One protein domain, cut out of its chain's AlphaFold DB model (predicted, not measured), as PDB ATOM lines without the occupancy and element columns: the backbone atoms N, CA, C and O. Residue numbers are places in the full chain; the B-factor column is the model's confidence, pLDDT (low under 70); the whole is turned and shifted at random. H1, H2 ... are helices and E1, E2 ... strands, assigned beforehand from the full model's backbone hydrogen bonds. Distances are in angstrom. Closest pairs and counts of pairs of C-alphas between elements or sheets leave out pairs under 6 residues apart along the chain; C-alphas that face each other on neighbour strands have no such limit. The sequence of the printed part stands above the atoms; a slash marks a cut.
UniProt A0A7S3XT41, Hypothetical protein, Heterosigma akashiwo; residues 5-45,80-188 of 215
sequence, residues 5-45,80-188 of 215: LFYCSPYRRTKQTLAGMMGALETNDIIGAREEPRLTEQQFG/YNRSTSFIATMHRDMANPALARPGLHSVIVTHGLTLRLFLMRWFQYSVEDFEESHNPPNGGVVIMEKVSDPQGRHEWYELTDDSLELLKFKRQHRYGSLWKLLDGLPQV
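Overview. This is residues 5 to 45 and 80 to 188 of the 215 residues of the protein "Hypothetical protein" of Heterosigma akashiwo (UniProt A0A7S3XT41). A small parallel sheet, E2 E1 E3, with H1 packed over one face, makes one end of the body; H3 sits in the middle, touched by H2 and, with its residues 116 to 120, only just by H4, and the E4 and E5 hairpin has E5 near H3. Residues 149 to 154 at the hairpin's tip and residues 182 to 188 stick out. You have 150 residues with six named helices and five named strands, in the order E1 H1 E2 H2 E3 H3 H4 E4 E5 H5 H6; the class is mixed, helices and strands. The whole is compact, with a radius of gyration of the C-alphas of 16.6 A, and spans 57 by 48 by 27 A.

Along the chain. Find C-alpha 5 at (199.446, -48.085, 67.883); there E1 begins, residues 5 to 8, 10.1 A long. H1 takes residues 12 to 24, 18.8 A, and E2 residues 30 to 35, 14.7 A. After the cut, start at C-alpha 80, (198.673, -35.310, 49.713), and follow H2 to residue 95, 23.0 A. Next come E3, residues 105 to 109, H3, residues 112 to 123, 16.6 A, and H4, residues 127 to 132. E4 is residues 144 to 148, E5 residues 155 to 159, H5 residues 161 to 167, and H6 runs from residue 177 to C-alpha 183 at (194.887, -12.382, 53.979).

Arrangement. Begin at E1, the inner strand: N 6 and O 32 of E2 are 2.9 A apart, N 7 and O 107 of E3 2.8 A, within hydrogen-bond range. E1, H1, E2 form a strand-helix-strand unit, two parallel neighbour strands with a helix between, its crossover right-handed. H1 is on the sheet, making two layers, helix over strands, at a height over the sheet of 9.9 A; the C-alphas of Thr 14 and Val 109 are their closest, 5.9 A. H2 only grazes the sheet, with residues 90 to 94. With residues 80 to 87 alone H2 touches H3, at a steep tilt of 63 degrees, the same way, closest at the C-alphas of Tyr 80 and Leu 117, 5.3 A. H3, with residues 116 to 120 alone, only just touches H4, with 3 pairs of C-alphas within 8 A, closest at Met 120 and Phe 130, 6.4 A. H3 and H5 are close but not clearly touching; their closest C-alphas, Arg 116 and Leu 167, are 7.9 A apart. In the antiparallel hairpin E4 and E5, look for N 145 and O 158, 2.8 A. H5 and H6 are apart. Each O i to N i+4 pair is within hydrogen-bond range in H1, H3, H4 and H5; in H2 10 of 12 are, in H6 1 of 3, beside 3 of 4 O i to N i+3 pairs.

Size, cuts and confidence. The C-alphas of Asn 28 and Val 188, the two farthest apart, are 59.7 A apart. Residues 46 to 79 are not printed, and C-alphas 45 and 80 are 17.2 A apart across the cut. H4 to E4 is a long link of 11 residues. Residues 174 to 188 have pLDDT under 70.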
ATOM      1  N   LEU A   5     199.971 -47.559  69.144       94.94
ATOM      2  CA  LEU A   5     199.446 -48.085  67.883       94.94
ATOM      3  C   LEU A   5     200.328 -47.631  66.720       94.94
ATOM      4  O   LEU A   5     200.471 -46.434  66.474       94.94
ATOM      5  N   PHE A   6     200.899 -48.582  65.984       96.56
ATOM      6  CA  PHE A   6     201.834 -48.295  64.898       96.56
ATOM      7  C   PHE A   6     201.174 -48.367  63.518       96.56
ATOM      8  O   PHE A   6     200.480 -49.331  63.191       96.56
ATOM      9  N   TYR A   7     201.496 -47.400  62.664       98.06
ATOM     10  CA  TYR A   7     201.243 -47.413  61.227       98.06
ATOM     11  C   TYR A   7     202.572 -47.359  60.488       98.06
ATOM     12  O   TYR A   7     203.386 -46.474  60.740       98.06
ATOM     13  N   CYS A   8     202.809 -48.285  59.568       98.31
ATOM     14  CA  CYS A   8     204.092 -48.376  58.881       98.31
ATOM     15  C   CYS A   8     203.908 -48.492  57.374       98.31
ATOM     16  O   CYS A   8     203.107 -49.290  56.892       98.31
ATOM     17  N   SER A   9     204.682 -47.716  56.617       98.25
ATOM     18  CA  SER A   9     204.770 -47.894  55.170       98.25
ATOM     19  C   SER A   9     205.261 -49.311  54.818       98.25
ATOM     20  O   SER A   9     206.163 -49.826  55.489       98.25
ATOM     21  N   PRO A  10     204.761 -49.930  53.729       97.56
ATOM     22  CA  PRO A  10     205.138 -51.289  53.321       97.56
ATOM     23  C   PRO A  10     206.609 -51.438  52.905       97.56
ATOM     24  O   PRO A  10     207.097 -52.558  52.730       97.56
ATOM     25  N   TYR A  11     207.328 -50.329  52.715       96.75
ATOM     26  CA  TYR A  11     208.704 -50.347  52.235       96.75
ATOM     27  C   TYR A  11     209.661 -50.984  53.246       96.75
ATOM     28  O   TYR A  11     209.548 -50.832  54.460       96.75
ATOM     29  N   ARG A  12     210.679 -51.681  52.735       97.06
ATOM     30  CA  ARG A  12     211.643 -52.401  53.579       97.06
ATOM     31  C   ARG A  12     212.341 -51.486  54.594       97.06
ATOM     32  O   ARG A  12     212.483 -51.876  55.746       97.06
ATOM     33  N   ARG A  13     212.715 -50.265  54.196       96.12
ATOM     34  CA  ARG A  13     213.396 -49.292  55.072       96.12
ATOM     35  C   ARG A  13     212.551 -48.864  56.280       96.12
ATOM     36  O   ARG A  13     213.068 -48.757  57.388       96.12
ATOM     37  N   THR A  14     211.245 -48.684  56.090       97.62
ATOM     38  CA  THR A  14     210.321 -48.329  57.177       97.62
ATOM     39  C   THR A  14     210.048 -49.532  58.069       97.62
ATOM     40  O   THR A  14     210.090 -49.400  59.287       97.62
ATOM     41  N   LYS A  15     209.911 -50.735  57.497       97.38
ATOM     42  CA  LYS A  15     209.814 -51.982  58.275       97.38
ATOM     43  C   LYS A  15     211.052 -52.250  59.133       97.38
ATOM     44  O   LYS A  15     210.916 -52.660  60.277       97.38
ATOM     45  N   GLN A  16     212.249 -51.997  58.603       96.88
ATOM     46  CA  GLN A  16     213.502 -52.119  59.358       96.88
ATOM     47  C   GLN A  16     213.575 -51.112  60.509       96.88
ATOM     48  O   GLN A  16     213.981 -51.477  61.607       96.88
ATOM     49  N   THR A  17     213.129 -49.875  60.274       96.62
ATOM     50  CA  THR A  17     213.037 -48.848  61.325       96.62
ATOM     51  C   THR A  17     212.072 -49.291  62.425       96.62
ATOM     52  O   THR A  17     212.442 -49.301  63.594       96.62
ATOM     53  N   LEU A  18     210.874 -49.757  62.050       96.12
ATOM     54  CA  LEU A  18     209.893 -50.294  62.993       96.12
ATOM     55  C   LEU A  18     210.461 -51.471  63.796       96.12
ATOM     56  O   LEU A  18     210.297 -51.505  65.007       96.12
ATOM     57  N   ALA A  19     211.155 -52.413  63.152       94.69
ATOM     58  CA  ALA A  19     211.774 -53.546  63.838       94.69
ATOM     59  C   ALA A  19     212.817 -53.099  64.879       94.69
ATOM     60  O   ALA A  19     212.860 -53.656  65.973       94.69
ATOM     61  N   GLY A  20     213.609 -52.067  64.568       94.19
ATOM     62  CA  GLY A  20     214.531 -51.457  65.527       94.19
ATOM     63  C   GLY A  20     213.809 -50.857  66.737       94.19
ATOM     64  O   GLY A  20     214.220 -51.096  67.867       94.19
ATOM     65  N   MET A  21     212.696 -50.150  66.512       93.12
ATOM     66  CA  MET A  21     211.867 -49.600  67.596       93.12
ATOM     67  C   MET A  21     211.267 -50.710  68.466       93.12
ATOM     68  O   MET A  21     211.341 -50.643  69.686       93.12
ATOM     69  N   MET A  22     210.723 -51.757  67.844       90.75
ATOM     70  CA  MET A  22     210.124 -52.904  68.540       90.75
ATOM     71  C   MET A  22     211.129 -53.647  69.424       90.75
ATOM     72  O   MET A  22     210.744 -54.198  70.446       90.75
ATOM     73  N   GLY A  23     212.412 -53.656  69.051       89.50
ATOM     74  CA  GLY A  23     213.475 -54.240  69.871       89.50
ATOM     75  C   GLY A  23     213.884 -53.392  71.079       89.50
ATOM     76  O   GLY A  23     214.545 -53.914  71.972       89.50
ATOM     77  N   ALA A  24     213.521 -52.107  71.108       89.06
ATOM     78  CA  ALA A  24     213.885 -51.164  72.169       89.06
ATOM     79  C   ALA A  24     212.715 -50.802  73.103       89.06
ATOM     80  O   ALA A  24     212.942 -50.187  74.142       89.06
ATOM     81  N   LEU A  25     211.480 -51.144  72.730       88.00
ATOM     82  CA  LEU A  25     210.262 -50.819  73.474       88.00
ATOM     83  C   LEU A  25     209.747 -52.023  74.264       88.00
ATOM     84  O   LEU A  25     209.921 -53.174  73.862       88.00
ATOM     85  N   GLU A  26     209.045 -51.754  75.363       79.12
ATOM     86  CA  GLU A  26     208.344 -52.797  76.106       79.12
ATOM     87  C   GLU A  26     207.104 -53.266  75.334       79.12
ATOM     88  O   GLU A  26     206.203 -52.491  75.014       79.12
ATOM     89  N   THR A  27     207.035 -54.562  75.030       75.00
ATOM     90  CA  THR A  27     205.971 -55.137  74.190       75.00
ATOM     91  C   THR A  27     204.574 -55.055  74.799       75.00
ATOM     92  O   THR A  27     203.595 -55.140  74.061       75.00
ATOM     93  N   ASN A  28     204.461 -54.892  76.121       80.06
ATOM     94  CA  ASN A  28     203.173 -54.883  76.820       80.06
ATOM     95  C   ASN A  28     202.326 -53.636  76.519       80.06
ATOM     96  O   ASN A  28     201.103 -53.698  76.633       80.06
ATOM     97  N   ASP A  29     202.953 -52.546  76.072       84.25
ATOM     98  CA  ASP A  29     202.262 -51.306  75.708       84.25
ATOM     99  C   ASP A  29     201.772 -51.295  74.254       84.25
ATOM    100  O   ASP A  29     201.028 -50.404  73.841       84.25
ATOM    101  N   ILE A  30     202.159 -52.277  73.442       90.56
ATOM    102  CA  ILE A  30     201.889 -52.265  72.005       90.56
ATOM    103  C   ILE A  30     200.510 -52.865  71.735       90.56
ATOM    104  O   ILE A  30     200.321 -54.079  71.734       90.56
ATOM    105  N   ILE A  31     199.541 -51.997  71.445       91.94
ATOM    106  CA  ILE A  31     198.166 -52.385  71.104       91.94
ATOM    107  C   ILE A  31     198.115 -53.067  69.736       91.94
ATOM    108  O   ILE A  31     197.329 -53.989  69.519       91.94
ATOM    109  N   GLY A  32     198.949 -52.616  68.800       91.00
ATOM    110  CA  GLY A  32     199.057 -53.236  67.490       91.00
ATOM    111  C   GLY A  32     199.955 -52.477  66.526       91.00
ATOM    112  O   GLY A  32     200.375 -51.345  66.770       91.00
ATOM    113  N   ALA A  33     200.221 -53.113  65.389       93.81
ATOM    114  CA  ALA A  33     200.932 -52.523  64.268       93.81
ATOM    115  C   ALA A  33     200.221 -52.884  62.962       93.81
ATOM    116  O   ALA A  33     199.836 -54.034  62.754       93.81
ATOM    117  N   ARG A  34     200.056 -51.901  62.073       94.56
ATOM    118  CA  ARG A  34     199.416 -52.074  60.768       94.56
ATOM    119  C   ARG A  34     200.309 -51.548  59.656       94.56
ATOM    120  O   ARG A  34     200.840 -50.439  59.724       94.56
ATOM    121  N   GLU A  35     200.426 -52.336  58.597       97.56
ATOM    122  CA  GLU A  35     200.983 -51.858  57.338       97.56
ATOM    123  C   GLU A  35     199.977 -50.952  56.620       97.56
ATOM    124  O   GLU A  35     198.803 -51.291  56.484       97.56
ATOM    125  N   GLU A  36     200.436 -49.797  56.153       97.75
ATOM    126  CA  GLU A  36     199.608 -48.799  55.490       97.75
ATOM    127  C   GLU A  36     200.256 -48.359  54.164       97.75
ATOM    128  O   GLU A  36     201.188 -47.543  54.155       97.75
ATOM    129  N   PRO A  37     199.772 -48.878  53.020       97.38
ATOM    130  CA  PRO A  37     200.292 -48.537  51.697       97.38
ATOM    131  C   PRO A  37     200.214 -47.048  51.361       97.38
ATOM    132  O   PRO A  37     201.066 -46.540  50.641       97.38
ATOM    133  N   ARG A  38     199.252 -46.304  51.919       97.62
ATOM    134  CA  ARG A  38     199.129 -44.861  51.656       97.62
ATOM    135  C   ARG A  38     200.247 -44.028  52.277       97.62
ATOM    136  O   ARG A  38     200.350 -42.849  51.954       97.62
ATOM    137  N   LEU A  39     201.090 -44.624  53.121       97.62
ATOM    138  CA  LEU A  39     202.261 -43.990  53.730       97.62
ATOM    139  C   LEU A  39     203.563 -44.212  52.944       97.62
ATOM    140  O   LEU A  39     204.637 -43.933  53.475       97.62
ATOM    141  N   THR A  40     203.528 -44.742  51.716       96.94
ATOM    142  CA  THR A  40     204.725 -44.853  50.855       96.94
ATOM    143  C   THR A  40     205.312 -43.496  50.491       96.94
ATOM    144  O   THR A  40     204.631 -42.477  50.567       96.94
ATOM    145  N   GLU A  41     206.584 -43.473  50.094       95.56
ATOM    146  CA  GLU A  41     207.215 -42.269  49.533       95.56
ATOM    147  C   GLU A  41     206.639 -41.948  48.147       95.56
ATOM    148  O   GLU A  41     206.068 -42.845  47.520       95.56
ATOM    149  N   GLN A  42     206.787 -40.702  47.683       94.38
ATOM    150  CA  GLN A  42     206.450 -40.308  46.310       94.38
ATOM    151  C   GLN A  42     207.096 -41.261  45.304       94.38
ATOM    152  O   GLN A  42     208.308 -41.502  45.323       94.38
ATOM    153  N   GLN A  43     206.270 -41.802  44.417       90.25
ATOM    154  CA  GLN A  43     206.739 -42.615  43.310       90.25
ATOM    155  C   GLN A  43     207.248 -41.712  42.201       90.25
ATOM    156  O   GLN A  43     206.578 -40.783  41.767       90.25
ATOM    157  N   PHE A  44     208.429 -42.020  41.697       83.12
ATOM    158  CA  PHE A  44     209.040 -41.225  40.648       83.12
ATOM    159  C   PHE A  44     208.944 -41.867  39.249       83.12
ATOM    160  O   PHE A  44     209.594 -41.414  38.313       83.12
ATOM    161  N   GLY A  45     208.148 -42.932  39.117       80.25
ATOM    162  CA  GLY A  45     208.000 -43.694  37.879       80.25
ATOM    163  C   GLY A  45     209.169 -44.634  37.575       80.25
ATOM    164  O   GLY A  45     210.036 -44.900  38.414       80.25
ATOM    165  N   TYR A  80     199.586 -36.054  48.841       97.56
ATOM    166  CA  TYR A  80     198.673 -35.310  49.713       97.56
ATOM    167  C   TYR A  80     197.267 -35.934  49.742       97.56
ATOM    168  O   TYR A  80     196.686 -36.136  50.817       97.56
ATOM    169  N   ASN A  81     196.731 -36.320  48.583       97.12
ATOM    170  CA  ASN A  81     195.405 -36.927  48.468       97.12
ATOM    171  C   ASN A  81     195.333 -38.286  49.180       97.12
ATOM    172  O   ASN A  81     194.414 -38.532  49.971       97.12
ATOM    173  N   ARG A  82     196.332 -39.162  48.997       96.88
ATOM    174  CA  ARG A  82     196.354 -40.442  49.728       96.88
ATOM    175  C   ARG A  82     196.572 -40.259  51.230       96.88
ATOM    176  O   ARG A  82     195.889 -40.934  52.008       96.88
ATOM    177  N   SER A  83     197.406 -39.300  51.641       96.12
ATOM    178  CA  SER A  83     197.596 -38.932  53.056       96.12
ATOM    179  C   SER A  83     196.290 -38.446  53.696       96.12
ATOM    180  O   SER A  83     195.956 -38.843  54.812       96.12
ATOM    181  N   THR A  84     195.481 -37.683  52.954       95.44
ATOM    182  CA  THR A  84     194.148 -37.236  53.391       95.44
ATOM    183  C   THR A  84     193.229 -38.408  53.730       95.44
ATOM    184  O   THR A  84     192.590 -38.422  54.782       95.44
ATOM    185  N   SER A  85     193.183 -39.429  52.873       95.94
ATOM    186  CA  SER A  85     192.357 -40.616  53.133       95.94
ATOM    187  C   SER A  85     192.866 -41.453  54.321       95.94
ATOM    188  O   SER A  85     192.079 -42.097  55.025       95.94
ATOM    189  N   PHE A  86     194.180 -41.446  54.570       97.31
ATOM    190  CA  PHE A  86     194.782 -42.121  55.717       97.31
ATOM    191  C   PHE A  86     194.389 -41.449  57.039       97.31
ATOM    192  O   PHE A  86     193.976 -42.149  57.963       97.31
ATOM    193  N   ILE A  87     194.387 -40.112  57.104       95.81
ATOM    194  CA  ILE A  87     193.949 -39.348  58.289       95.81
ATOM    195  C   ILE A  87     192.534 -39.751  58.734       95.81
ATOM    196  O   ILE A  87     192.286 -39.958  59.920       95.81
ATOM    197  N   ALA A  88     191.607 -39.952  57.791       94.31
ATOM    198  CA  ALA A  88     190.263 -40.440  58.113       94.31
ATOM    199  C   ALA A  88     190.282 -41.833  58.769       94.31
ATOM    200  O   ALA A  88     189.455 -42.139  59.624       94.31
ATOM    201  N   THR A  89     191.237 -42.683  58.385       94.56
ATOM    202  CA  THR A  89     191.420 -44.002  59.004       94.56
ATOM    203  C   THR A  89     191.950 -43.866  60.427       94.56
ATOM    204  O   THR A  89     191.403 -44.507  61.316       94.56
ATOM    205  N   MET A  90     192.922 -42.980  60.665       93.81
ATOM    206  CA  MET A  90     193.419 -42.705  62.018       93.81
ATOM    207  C   MET A  90     192.311 -42.209  62.946       93.81
ATOM    208  O   MET A  90     192.159 -42.736  64.040       93.81
ATOM    209  N   HIS A  91     191.493 -41.248  62.503       91.38
ATOM    210  CA  HIS A  91     190.376 -40.760  63.316       91.38
ATOM    211  C   HIS A  91     189.378 -41.874  63.667       91.38
ATOM    212  O   HIS A  91     188.892 -41.920  64.795       91.38
ATOM    213  N   ARG A  92     189.099 -42.799  62.738       92.75
ATOM    214  CA  ARG A  92     188.256 -43.974  63.022       92.75
ATOM    215  C   ARG A  92     188.911 -44.935  64.008       92.75
ATOM    216  O   ARG A  92     188.223 -45.423  64.894       92.75
ATOM    217  N   ASP A  93     190.207 -45.192  63.872       92.06
ATOM    218  CA  ASP A  93     190.943 -46.075  64.780       92.06
ATOM    219  C   ASP A  93     191.005 -45.482  66.200       92.06
ATOM    220  O   ASP A  93     190.769 -46.195  67.170       92.06
ATOM    221  N   MET A  94     191.221 -44.167  66.324       87.38
ATOM    222  CA  MET A  94     191.186 -43.437  67.602       87.38
ATOM    223  C   MET A  94     189.807 -43.488  68.275       87.38
ATOM    224  O   MET A  94     189.723 -43.482  69.499       87.38
ATOM    225  N   ALA A  95     188.731 -43.542  67.485       89.06
ATOM    226  CA  ALA A  95     187.359 -43.658  67.977       89.06
ATOM    227  C   ALA A  95     186.893 -45.116  68.164       89.06
ATOM    228  O   ALA A  95     185.802 -45.345  68.681       89.06
ATOM    229  N   ASN A  96     187.680 -46.106  67.732       91.50
ATOM    230  CA  ASN A  96     187.295 -47.512  67.781       91.50
ATOM    231  C   ASN A  96     187.429 -48.051  69.217       91.50
ATOM    232  O   ASN A  96     188.557 -48.148  69.697       91.50
ATOM    233  N   PRO A  97     186.350 -48.502  69.885       89.06
ATOM    234  CA  PRO A  97     186.417 -49.009  71.261       89.06
ATOM    235  C   PRO A  97     187.370 -50.199  71.463       89.06
ATOM    236  O   PRO A  97     187.866 -50.418  72.568       89.06
ATOM    237  N   ALA A  98     187.652 -50.971  70.406       88.31
ATOM    238  CA  ALA A  98     188.602 -52.078  70.472       88.31
ATOM    239  C   ALA A  98     190.061 -51.601  70.615       88.31
ATOM    240  O   ALA A  98     190.865 -52.285  71.250       88.31
ATOM    241  N   LEU A  99     190.386 -50.431  70.052       87.56
ATOM    242  CA  LEU A  99     191.737 -49.854  70.017       87.56
ATOM    243  C   LEU A  99     191.908 -48.688  70.993       87.56
ATOM    244  O   LEU A  99     192.996 -48.493  71.529       87.56
ATOM    245  N   ALA A 100     190.844 -47.922  71.231       84.38
ATOM    246  CA  ALA A 100     190.852 -46.749  72.081       84.38
ATOM    247  C   ALA A 100     191.260 -47.129  73.510       84.38
ATOM    248  O   ALA A 100     190.688 -48.019  74.152       84.38
ATOM    249  N   ARG A 101     192.288 -46.442  74.002       86.12
ATOM    250  CA  ARG A 101     192.806 -46.550  75.364       86.12
ATOM    251  C   ARG A 101     193.122 -45.138  75.869       86.12
ATOM    252  O   ARG A 101     193.556 -44.306  75.067       86.12
ATOM    253  N   PRO A 102     192.926 -44.844  77.164       86.81
ATOM    254  CA  PRO A 102     193.438 -43.612  77.754       86.81
ATOM    255  C   PRO A 102     194.948 -43.496  77.506       86.81
ATOM    256  O   PRO A 102     195.674 -44.465  77.709       86.81
ATOM    257  N   GLY A 103     195.405 -42.336  77.031       87.69
ATOM    258  CA  GLY A 103     196.822 -42.118  76.723       87.69
ATOM    259  C   GLY A 103     197.350 -42.894  75.509       87.69
ATOM    260  O   GLY A 103     198.549 -43.121  75.426       87.69
ATOM    261  N   LEU A 104     196.488 -43.333  74.580       90.94
ATOM    262  CA  LEU A 104     196.931 -43.978  73.338       90.94
ATOM    263  C   LEU A 104     197.755 -43.014  72.473       90.94
ATOM    264  O   LEU A 104     197.253 -41.981  72.029       90.94
ATOM    265  N   HIS A 105     198.979 -43.417  72.144       92.94
ATOM    266  CA  HIS A 105     199.848 -42.726  71.200       92.94
ATOM    267  C   HIS A 105     199.870 -43.462  69.858       92.94
ATOM    268  O   HIS A 105     200.120 -44.666  69.771       92.94
ATOM    269  N   SER A 106     199.605 -42.720  68.783       95.19
ATOM    270  CA  SER A 106     199.738 -43.229  67.417       95.19
ATOM    271  C   SER A 106     201.133 -42.927  66.884       95.19
ATOM    272  O   SER A 106     201.556 -41.774  66.890       95.19
ATOM    273  N   VAL A 107     201.823 -43.945  66.377       96.56
ATOM    274  CA  VAL A 107     203.169 -43.824  65.812       96.56
ATOM    275  C   VAL A 107     203.118 -44.106  64.317       96.56
ATOM    276  O   VAL A 107     202.660 -45.164  63.891       96.56
ATOM    277  N   ILE A 108     203.606 -43.167  63.507       98.19
ATOM    278  CA  ILE A 108     203.650 -43.291  62.048       98.19
ATOM    279  C   ILE A 108     205.104 -43.442  61.597       98.19
ATOM    280  O   ILE A 108     205.913 -42.538  61.776       98.19
ATOM    281  N   VAL A 109     205.427 -44.560  60.948       98.38
ATOM    282  CA  VAL A 109     206.740 -44.814  60.342       98.38
ATOM    283  C   VAL A 109     206.627 -44.659  58.823       98.38
ATOM    284  O   VAL A 109     206.096 -45.527  58.120       98.38
ATOM    285  N   THR A 110     207.103 -43.523  58.309       98.31
ATOM    286  CA  THR A 110     206.954 -43.107  56.901       98.31
ATOM    287  C   THR A 110     208.246 -42.475  56.351       98.31
ATOM    288  O   THR A 110     209.339 -42.807  56.804       98.31
ATOM    289  N   HIS A 111     208.139 -41.627  55.327       97.56
ATOM    290  CA  HIS A 111     209.237 -41.025  54.569       97.56
ATOM    291  C   HIS A 111     209.149 -39.497  54.593       97.56
ATOM    292  O   HIS A 111     208.115 -38.946  54.959       97.56
ATOM    293  N   GLY A 112     210.224 -38.810  54.204       96.31
ATOM    294  CA  GLY A 112     210.360 -37.366  54.408       96.31
ATOM    295  C   GLY A 112     209.285 -36.527  53.711       96.31
ATOM    296  O   GLY A 112     208.669 -35.677  54.353       96.31
ATOM    297  N   LEU A 113     209.021 -36.778  52.423       95.38
ATOM    298  CA  LEU A 113     208.032 -35.988  51.682       95.38
ATOM    299  C   LEU A 113     206.603 -36.336  52.123       95.38
ATOM    300  O   LEU A 113     205.807 -35.436  52.387       95.38
ATOM    301  N   THR A 114     206.297 -37.627  52.281       97.94
ATOM    302  CA  THR A 114     204.995 -38.092  52.792       97.94
ATOM    303  C   THR A 114     204.686 -37.545  54.185       97.94
ATOM    304  O   THR A 114     203.557 -37.132  54.428       97.94
ATOM    305  N   LEU A 115     205.675 -37.475  55.084       98.19
ATOM    306  CA  LEU A 115     205.526 -36.869  56.411       98.19
ATOM    307  C   LEU A 115     205.121 -35.396  56.304       98.19
ATOM    308  O   LEU A 115     204.152 -34.976  56.933       98.19
ATOM    309  N   ARG A 116     205.825 -34.611  55.484       97.75
ATOM    310  CA  ARG A 116     205.522 -33.183  55.310       97.75
ATOM    311  C   ARG A 116     204.141 -32.957  54.713       97.75
ATOM    312  O   ARG A 116     203.430 -32.075  55.175       97.75
ATOM    313  N   LEU A 117     203.735 -33.764  53.735       97.94
ATOM    314  CA  LEU A 117     202.408 -33.667  53.120       97.94
ATOM    315  C   LEU A 117     201.292 -34.133  54.062       97.94
ATOM    316  O   LEU A 117     200.203 -33.560  54.057       97.94
ATOM    317  N   PHE A 118     201.563 -35.125  54.915       97.88
ATOM    318  CA  PHE A 118     200.666 -35.494  56.006       97.88
ATOM    319  C   PHE A 118     200.450 -34.312  56.961       97.88
ATOM    320  O   PHE A 118     199.304 -33.986  57.270       97.88
ATOM    321  N   LEU A 119     201.523 -33.628  57.372       96.88
ATOM    322  CA  LEU A 119     201.443 -32.450  58.244       96.88
ATOM    323  C   LEU A 119     200.767 -31.265  57.559       96.88
ATOM    324  O   LEU A 119     199.901 -30.639  58.165       96.88
ATOM    325  N   MET A 120     201.098 -31.004  56.291       95.31
ATOM    326  CA  MET A 120     200.414 -30.018  55.455       95.31
ATOM    327  C   MET A 120     198.913 -30.258  55.480       95.31
ATOM    328  O   MET A 120     198.146 -29.339  55.760       95.31
ATOM    329  N   ARG A 121     198.479 -31.506  55.279       95.06
ATOM    330  CA  ARG A 121     197.058 -31.832  55.327       95.06
ATOM    331  C   ARG A 121     196.460 -31.687  56.724       95.06
ATOM    332  O   ARG A 121     195.340 -31.197  56.847       95.06
ATOM    333  N   TRP A 122     197.168 -32.143  57.753       94.31
ATOM    334  CA  TRP A 122     196.679 -32.152  59.131       94.31
ATOM    335  C   TRP A 122     196.473 -30.741  59.685       94.31
ATOM    336  O   TRP A 122     195.422 -30.439  60.257       94.31
ATOM    337  N   PHE A 123     197.473 -29.881  59.495       92.56
ATOM    338  CA  PHE A 123     197.501 -28.510  60.000       92.56
ATOM    339  C   PHE A 123     196.962 -27.486  59.000       92.56
ATOM    340  O   PHE A 123     196.781 -26.330  59.372       92.56
ATOM    341  N   GLN A 124     196.648 -27.914  57.773       90.50
ATOM    342  CA  GLN A 124     196.194 -27.062  56.671       90.50
ATOM    343  C   GLN A 124     197.212 -25.967  56.326       90.50
ATOM    344  O   GLN A 124     196.847 -24.803  56.163       90.50
ATOM    345  N   TYR A 125     198.493 -26.337  56.257       91.19
ATOM    346  CA  TYR A 125     199.520 -25.447  55.714       91.19
ATOM    347  C   TYR A 125     199.227 -25.140  54.245       91.19
ATOM    348  O   TYR A 125     198.673 -25.985  53.530       91.19
ATOM    349  N   SER A 126     199.593 -23.933  53.811       90.31
ATOM    350  CA  SER A 126     199.500 -23.557  52.404       90.31
ATOM    351  C   SER A 126     200.536 -24.315  51.565       90.31
ATOM    352  O   SER A 126     201.390 -25.038  52.095       90.31
ATOM    353  N   VAL A 127     200.451 -24.184  50.240       91.69
ATOM    354  CA  VAL A 127     201.452 -24.782  49.345       91.69
ATOM    355  C   VAL A 127     202.811 -24.123  49.571       91.69
ATOM    356  O   VAL A 127     203.818 -24.820  49.630       91.69
ATOM    357  N   GLU A 128     202.834 -22.812  49.795       90.19
ATOM    358  CA  GLU A 128     204.034 -22.017  50.061       90.19
ATOM    359  C   GLU A 128     204.726 -22.485  51.348       90.19
ATOM    360  O   GLU A 128     205.905 -22.836  51.318       90.19
ATOM    361  N   ASP A 129     203.979 -22.611  52.453       91.56
ATOM    362  CA  ASP A 129     204.505 -23.152  53.715       91.56
ATOM    363  C   ASP A 129     205.078 -24.571  53.522       91.56
ATOM    364  O   ASP A 129     206.089 -24.950  54.123       91.56
ATOM    365  N   PHE A 130     204.444 -25.388  52.675       94.25
ATOM    366  CA  PHE A 130     204.957 -26.711  52.346       94.25
ATOM    367  C   PHE A 130     206.247 -26.653  51.517       94.25
ATOM    368  O   PHE A 130     207.168 -27.414  51.824       94.25
ATOM    369  N   GLU A 131     206.351 -25.802  50.500       92.12
ATOM    370  CA  GLU A 131     207.562 -25.682  49.676       92.12
ATOM    371  C   GLU A 131     208.761 -25.178  50.495       92.12
ATOM    372  O   GLU A 131     209.863 -25.720  50.350       92.12
ATOM    373  N   GLU A 132     208.527 -24.240  51.422       92.69
ATOM    374  CA  GLU A 132     209.523 -23.709  52.369       92.69
ATOM    375  C   GLU A 132     209.989 -24.751  53.405       92.69
ATOM    376  O   GLU A 132     211.109 -24.676  53.913       92.69
ATOM    377  N   SER A 133     209.163 -25.756  53.711       94.88
ATOM    378  CA  SER A 133     209.511 -26.783  54.700       94.88
ATOM    379  C   SER A 133     210.619 -27.739  54.228       94.88
ATOM    380  O   SER A 133     210.873 -27.950  53.033       94.88
ATOM    381  N   HIS A 134     211.284 -28.385  55.182       93.56
ATOM    382  CA  HIS A 134     212.422 -29.274  54.964       93.56
ATOM    383  C   HIS A 134     212.112 -30.718  55.372       93.56
ATOM    384  O   HIS A 134     211.307 -30.989  56.262       93.56
ATOM    385  N   ASN A 135     212.765 -31.675  54.705       93.12
ATOM    386  CA  ASN A 135     212.698 -33.074  55.124       93.12
ATOM    387  C   ASN A 135     213.509 -33.267  56.414       93.12
ATOM    388  O   ASN A 135     214.625 -32.745  56.491       93.12
ATOM    389  N   PRO A 136     213.019 -34.068  57.375       93.75
ATOM    390  CA  PRO A 136     213.819 -34.443  58.531       93.75
ATOM    391  C   PRO A 136     214.988 -35.358  58.105       93.75
ATOM    392  O   PRO A 136     214.917 -36.004  57.050       93.75
ATOM    393  N   PRO A 137     216.058 -35.456  58.915       95.00
ATOM    394  CA  PRO A 137     217.116 -36.437  58.705       95.00
ATOM    395  C   PRO A 137     216.578 -37.867  58.870       95.00
ATOM    396  O   PRO A 137     215.514 -38.097  59.449       95.00
ATOM    397  N   ASN A 138     217.334 -38.855  58.386       93.12
ATOM    398  CA  ASN A 138     216.977 -40.264  58.566       93.12
ATOM    399  C   ASN A 138     216.861 -40.607  60.058       93.12
ATOM    400  O   ASN A 138     217.783 -40.346  60.824       93.12
ATOM    401  N   GLY A 139     215.737 -41.211  60.450       92.94
ATOM    402  CA  GLY A 139     215.448 -41.518  61.853       92.94
ATOM    403  C   GLY A 139     215.029 -40.307  62.693       92.94
ATOM    404  O   GLY A 139     214.853 -40.453  63.898       92.94
ATOM    405  N   GLY A 140     214.854 -39.129  62.083       95.50
ATOM    406  CA  GLY A 140     214.298 -37.961  62.757       95.50
ATOM    407  C   GLY A 140     212.876 -38.226  63.252       95.50
ATOM    408  O   GLY A 140     212.073 -38.856  62.559       95.50
ATOM    409  N   VAL A 141     212.574 -37.736  64.453       96.62
ATOM    410  CA  VAL A 141     211.269 -37.884  65.103       96.62
ATOM    411  C   VAL A 141     210.552 -36.544  65.077       96.62
ATOM    412  O   VAL A 141     211.147 -35.506  65.345       96.62
ATOM    413  N   VAL A 142     209.267 -36.584  64.742       97.88
ATOM    414  CA  VAL A 142     208.373 -35.427  64.727       97.88
ATOM    415  C   VAL A 142     207.219 -35.742  65.661       97.88
ATOM    416  O   VAL A 142     206.602 -36.803  65.544       97.88
ATOM    417  N   ILE A 143     206.945 -34.836  66.593       97.69
ATOM    418  CA  ILE A 143     205.981 -35.034  67.671       97.69
ATOM    419  C   ILE A 143     204.819 -34.065  67.485       97.69
ATOM    420  O   ILE A 143     205.002 -32.855  67.349       97.69
ATOM    421  N   MET A 144     203.615 -34.633  67.492       95.81
ATOM    422  CA  MET A 144     202.360 -33.901  67.565       95.81
ATOM    423  C   MET A 144     201.755 -34.128  68.945       95.81
ATOM    424  O   MET A 144     201.414 -35.260  69.294       95.81
ATOM    425  N   GLU A 145     201.603 -33.061  69.715       94.38
ATOM    426  CA  GLU A 145     201.042 -33.110  71.059       94.38
ATOM    427  C   GLU A 145     199.578 -32.715  71.033       94.38
ATOM    428  O   GLU A 145     199.187 -31.771  70.346       94.38
ATOM    429  N   LYS A 146     198.760 -33.453  71.782       91.00
ATOM    430  CA  LYS A 146     197.359 -33.107  71.979       91.00
ATOM    431  C   LYS A 146     197.270 -32.072  73.098       91.00
ATOM    432  O   LYS A 146     197.666 -32.353  74.225       91.00
ATOM    433  N   VAL A 147     196.733 -30.904  72.781       90.88
ATOM    434  CA  VAL A 147     196.539 -29.782  73.703       90.88
ATOM    435  C   VAL A 147     195.044 -29.583  73.918       90.88
ATOM    436  O   VAL A 147     194.242 -29.817  73.011       90.88
ATOM    437  N   SER A 148     194.664 -29.160  75.120       89.69
ATOM    438  CA  SER A 148     193.295 -28.776  75.453       89.69
ATOM    439  C   SER A 148     193.244 -27.347  75.981       89.69
ATOM    440  O   SER A 148     194.207 -26.872  76.587       89.69
ATOM    441  N   ASP A 149     192.112 -26.664  75.807       88.25
ATOM    442  CA  ASP A 149     191.879 -25.394  76.498       88.25
ATOM    443  C   ASP A 149     191.881 -25.602  78.032       88.25
ATOM    444  O   ASP A 149     191.679 -26.725  78.511       88.25
ATOM    445  N   PRO A 150     192.096 -24.546  78.843       88.81
ATOM    446  CA  PRO A 150     192.134 -24.677  80.304       88.81
ATOM    447  C   PRO A 150     190.848 -25.257  80.910       88.81
ATOM    448  O   PRO A 150     190.858 -25.744  82.037       88.81
ATOM    449  N   GLN A 151     189.733 -25.175  80.177       88.62
ATOM    450  CA  GLN A 151     188.435 -25.709  80.582       88.62
ATOM    451  C   GLN A 151     188.164 -27.135  80.064       88.62
ATOM    452  O   GLN A 151     187.129 -27.700  80.414       88.62
ATOM    453  N   GLY A 152     189.046 -27.719  79.245       83.81
ATOM    454  CA  GLY A 152     188.904 -29.059  78.661       83.81
ATOM    455  C   GLY A 152     187.754 -29.226  77.657       83.81
ATOM    456  O   GLY A 152     187.327 -30.346  77.394       83.81
ATOM    457  N   ARG A 153     187.209 -28.133  77.116       83.81
ATOM    458  CA  ARG A 153     186.093 -28.130  76.154       83.81
ATOM    459  C   ARG A 153     186.552 -28.338  74.720       83.81
ATOM    460  O   ARG A 153     185.800 -28.888  73.916       83.81
ATOM    461  N   HIS A 154     187.753 -27.872  74.392       83.44
ATOM    462  CA  HIS A 154     188.312 -27.962  73.050       83.44
ATOM    463  C   HIS A 154     189.667 -28.643  73.106       83.44
ATOM    464  O   HIS A 154     190.497 -28.304  73.942       83.44
ATOM    465  N   GLU A 155     189.890 -29.570  72.181       86.88
ATOM    466  CA  GLU A 155     191.157 -30.268  72.024       86.88
ATOM    467  C   GLU A 155     191.660 -30.102  70.591       86.88
ATOM    468  O   GLU A 155     190.891 -30.176  69.627       86.88
ATOM    469  N   TRP A 156     192.960 -29.900  70.439       89.31
ATOM    470  CA  TRP A 156     193.630 -29.818  69.148       89.31
ATOM    471  C   TRP A 156     195.017 -30.447  69.238       89.31
ATOM    472  O   TRP A 156     195.428 -30.931  70.288       89.31
ATOM    473  N   TYR A 157     195.722 -30.492  68.111       92.00
ATOM    474  CA  TYR A 157     197.114 -30.921  68.075       92.00
ATOM    475  C   TYR A 157     198.015 -29.735  67.760       92.00
ATOM    476  O   TYR A 157     197.603 -28.840  67.019       92.00
ATOM    477  N   GLU A 158     199.238 -29.768  68.273       93.75
ATOM    478  CA  GLU A 158     200.322 -28.840  67.957       93.75
ATOM    479  C   GLU A 158     201.608 -29.614  67.672       93.75
ATOM    480  O   GLU A 158     201.808 -30.709  68.194       93.75
ATOM    481  N   LEU A 159     202.479 -29.060  66.830       95.94
ATOM    482  CA  LEU A 159     203.850 -29.555  66.710       95.94
ATOM    483  C   LEU A 159     204.692 -29.001  67.862       95.94
ATOM    484  O   LEU A 159     204.548 -27.830  68.216       95.94
ATOM    485  N   THR A 160     205.588 -29.825  68.407       96.44
ATOM    486  CA  THR A 160     206.587 -29.358  69.381       96.44
ATOM    487  C   THR A 160     207.546 -28.350  68.742       96.44
ATOM    488  O   THR A 160     207.726 -28.356  67.522       96.44
ATOM    489  N   ASP A 161     208.195 -27.503  69.548       96.56
ATOM    490  CA  ASP A 161     209.168 -26.521  69.040       96.56
ATOM    491  C   ASP A 161     210.311 -27.193  68.266       96.56
ATOM    492  O   ASP A 161     210.606 -26.791  67.141       96.56
ATOM    493  N   ASP A 162     210.850 -28.296  68.792       96.94
ATOM    494  CA  ASP A 162     211.872 -29.099  68.110       96.94
ATOM    495  C   ASP A 162     211.387 -29.606  66.742       96.94
ATOM    496  O   ASP A 162     212.125 -29.596  65.755       96.94
ATOM    497  N   SER A 163     210.120 -30.025  66.654       97.44
ATOM    498  CA  SER A 163     209.518 -30.511  65.409       97.44
ATOM    499  C   SER A 163     209.322 -29.391  64.385       97.44
ATOM    500  O   SER A 163     209.548 -29.599  63.189       97.44
ATOM    501  N   LEU A 164     208.907 -28.206  64.843       96.50
ATOM    502  CA  LEU A 164     208.779 -27.013  64.006       96.50
ATOM    503  C   LEU A 164     210.146 -26.587  63.466       96.50
ATOM    504  O   LEU A 164     210.285 -26.357  62.264       96.50
ATOM    505  N   GLU A 165     211.171 -26.552  64.321       95.81
ATOM    506  CA  GLU A 165     212.528 -26.181  63.926       95.81
ATOM    507  C   GLU A 165     213.138 -27.179  62.935       95.81
ATOM    508  O   GLU A 165     213.770 -26.756  61.956       95.81
ATOM    509  N   LEU A 166     212.932 -28.481  63.165       96.25
ATOM    510  CA  LEU A 166     213.438 -29.562  62.320       96.25
ATOM    511  C   LEU A 166     212.888 -29.485  60.894       96.25
ATOM    512  O   LEU A 166     213.616 -29.711  59.927       96.25
ATOM    513  N   LEU A 167     211.596 -29.177  60.770       96.00
ATOM    514  CA  LEU A 167     210.881 -29.166  59.496       96.00
ATOM    515  C   LEU A 167     210.782 -27.776  58.866       96.00
ATOM    516  O   LEU A 167     210.358 -27.677  57.719       96.00
ATOM    517  N   LYS A 168     211.149 -26.714  59.590       95.00
ATOM    518  CA  LYS A 168     210.946 -25.312  59.185       95.00
ATOM    519  C   LYS A 168     209.481 -24.970  58.892       95.00
ATOM    520  O   LYS A 168     209.193 -24.131  58.046       95.00
ATOM    521  N   PHE A 169     208.554 -25.594  59.620       92.62
ATOM    522  CA  PHE A 169     207.152 -25.172  59.622       92.62
ATOM    523  C   PHE A 169     206.931 -24.033  60.621       92.62
ATOM    524  O   PHE A 169     207.588 -23.955  61.659       92.62
ATOM    525  N   LYS A 170     205.962 -23.165  60.326       88.06
ATOM    526  CA  LYS A 170     205.474 -22.134  61.254       88.06
ATOM    527  C   LYS A 170     204.443 -22.759  62.192       88.06
ATOM    528  O   LYS A 170     203.708 -23.651  61.784       88.06
ATOM    529  N   ARG A 171     204.340 -22.292  63.441       88.38
ATOM    530  CA  ARG A 171     203.309 -22.793  64.367       88.38
ATOM    531  C   ARG A 171     201.914 -22.506  63.799       88.38
ATOM    532  O   ARG A 171     201.613 -21.372  63.426       88.38
ATOM    533  N   GLN A 172     201.067 -23.531  63.736       81.00
ATOM    534  CA  GLN A 172     199.716 -23.422  63.193       81.00
ATOM    535  C   GLN A 172     198.744 -24.354  63.915       81.00
ATOM    536  O   GLN A 172     199.069 -25.497  64.231       81.00
ATOM    537  N   HIS A 173     197.518 -23.870  64.110       74.00
ATOM    538  CA  HIS A 173     196.395 -24.661  64.605       74.00
ATOM    539  C   HIS A 173     195.396 -24.884  63.466       74.00
ATOM    540  O   HIS A 173     195.143 -23.978  62.670       74.00
ATOM    541  N   ARG A 174     194.777 -26.069  63.418       62.75
ATOM    542  CA  ARG A 174     193.829 -26.488  62.365       62.75
ATOM    543  C   ARG A 174     192.643 -25.529  62.153       62.75
ATOM    544  O   ARG A 174     192.020 -25.575  61.109       62.75
ATOM    545  N   TYR A 175     192.314 -24.661  63.108       56.03
ATOM    546  CA  TYR A 175     191.218 -23.688  62.972       56.03
ATOM    547  C   TYR A 175     191.677 -22.254  62.655       56.03
ATOM    548  O   TYR A 175     190.839 -21.385  62.445       56.03
ATOM    549  N   GLY A 176     192.987 -21.994  62.585       52.09
ATOM    550  CA  GLY A 176     193.532 -20.666  62.263       52.09
ATOM    551  C   GLY A 176     193.612 -20.360  60.762       52.09
ATOM    552  O   GLY A 176     194.038 -19.276  60.387       52.09
ATOM    553  N   SER A 177     193.245 -21.311  59.901       52.59
ATOM    554  CA  SER A 177     193.480 -21.278  58.450       52.59
ATOM    555  C   SER A 177     192.385 -20.578  57.634       52.59
ATOM    556  O   SER A 177     192.649 -20.193  56.499       52.59
ATOM    557  N   LEU A 178     191.174 -20.389  58.184       52.50
ATOM    558  CA  LEU A 178     190.038 -19.814  57.441       52.50
ATOM    559  C   LEU A 178     190.311 -18.384  56.950       52.50
ATOM    560  O   LEU A 178     189.905 -18.035  55.848       52.50
ATOM    561  N   TRP A 179     191.016 -17.586  57.752       54.88
ATOM    562  CA  TRP A 179     191.304 -16.183  57.439       54.88
ATOM    563  C   TRP A 179     192.608 -16.004  56.653       54.88
ATOM    564  O   TRP A 179     192.691 -15.106  55.829       54.88
ATOM    565  N   LYS A 180     193.576 -16.922  56.796       58.09
ATOM    566  CA  LYS A 180     194.868 -16.845  56.090       58.09
ATOM    567  C   LYS A 180     194.738 -16.867  54.569       58.09
ATOM    568  O   LYS A 180     195.515 -16.202  53.897       58.09
ATOM    569  N   LEU A 181     193.791 -17.645  54.030       60.00
ATOM    570  CA  LEU A 181     193.549 -17.635  52.587       60.00
ATOM    571  C   LEU A 181     193.141 -16.231  52.140       60.00
ATOM    572  O   LEU A 181     193.661 -15.756  51.145       60.00
ATOM    573  N   LEU A 182     192.267 -15.567  52.902       63.56
ATOM    574  CA  LEU A 182     191.784 -14.221  52.596       63.56
ATOM    575  C   LEU A 182     192.880 -13.159  52.759       63.56
ATOM    576  O   LEU A 182     192.943 -12.251  51.942       63.56
ATOM    577  N   ASP A 183     193.760 -13.301  53.754       62.78
ATOM    578  CA  ASP A 183     194.887 -12.382  53.979       62.78
ATOM    579  C   ASP A 183     195.925 -12.414  52.841       62.78
ATOM    580  O   ASP A 183     196.647 -11.441  52.636       62.78
ATOM    581  N   GLY A 184     196.022 -13.541  52.126       61.41
ATOM    582  CA  GLY A 184     196.946 -13.740  51.007       61.41
ATOM    583  C   GLY A 184     196.319 -13.576  49.622       61.41
ATOM    584  O   GLY A 184     197.023 -13.770  48.630       61.41
ATOM    585  N   LEU A 185     195.019 -13.268  49.525       64.75
ATOM    586  CA  LEU A 185     194.401 -12.986  48.231       64.75
ATOM    587  C   LEU A 185     194.906 -11.634  47.704       64.75
ATOM    588  O   LEU A 185     194.924 -10.663  48.470       64.75
ATOM    589  N   PRO A 186     195.265 -11.541  46.410       61.97
ATOM    590  CA  PRO A 186     195.480 -10.245  45.782       61.97
ATOM    591  C   PRO A 186     194.215  -9.400  45.947       61.97
ATOM    592  O   PRO A 186     193.091  -9.912  45.864       61.97
ATOM    593  N   GLN A 187     194.391  -8.110  46.236       69.81
ATOM    594  CA  GLN A 187     193.246  -7.206  46.308       69.81
ATOM    595  C   GLN A 187     192.608  -7.114  44.918       69.81
ATOM    596  O   GLN A 187     193.305  -7.191  43.910       69.81
ATOM    597  N   VAL A 188     191.284  -6.950  44.851       63.50
ATOM    598  CA  VAL A 188     190.549  -6.893  43.569       63.50
ATOM    599  C   VAL A 188     191.112  -5.807  42.644       63.50
ATOM    600  O   VAL A 188     191.123  -5.989  41.437       63.50
TER     601      VAL A 188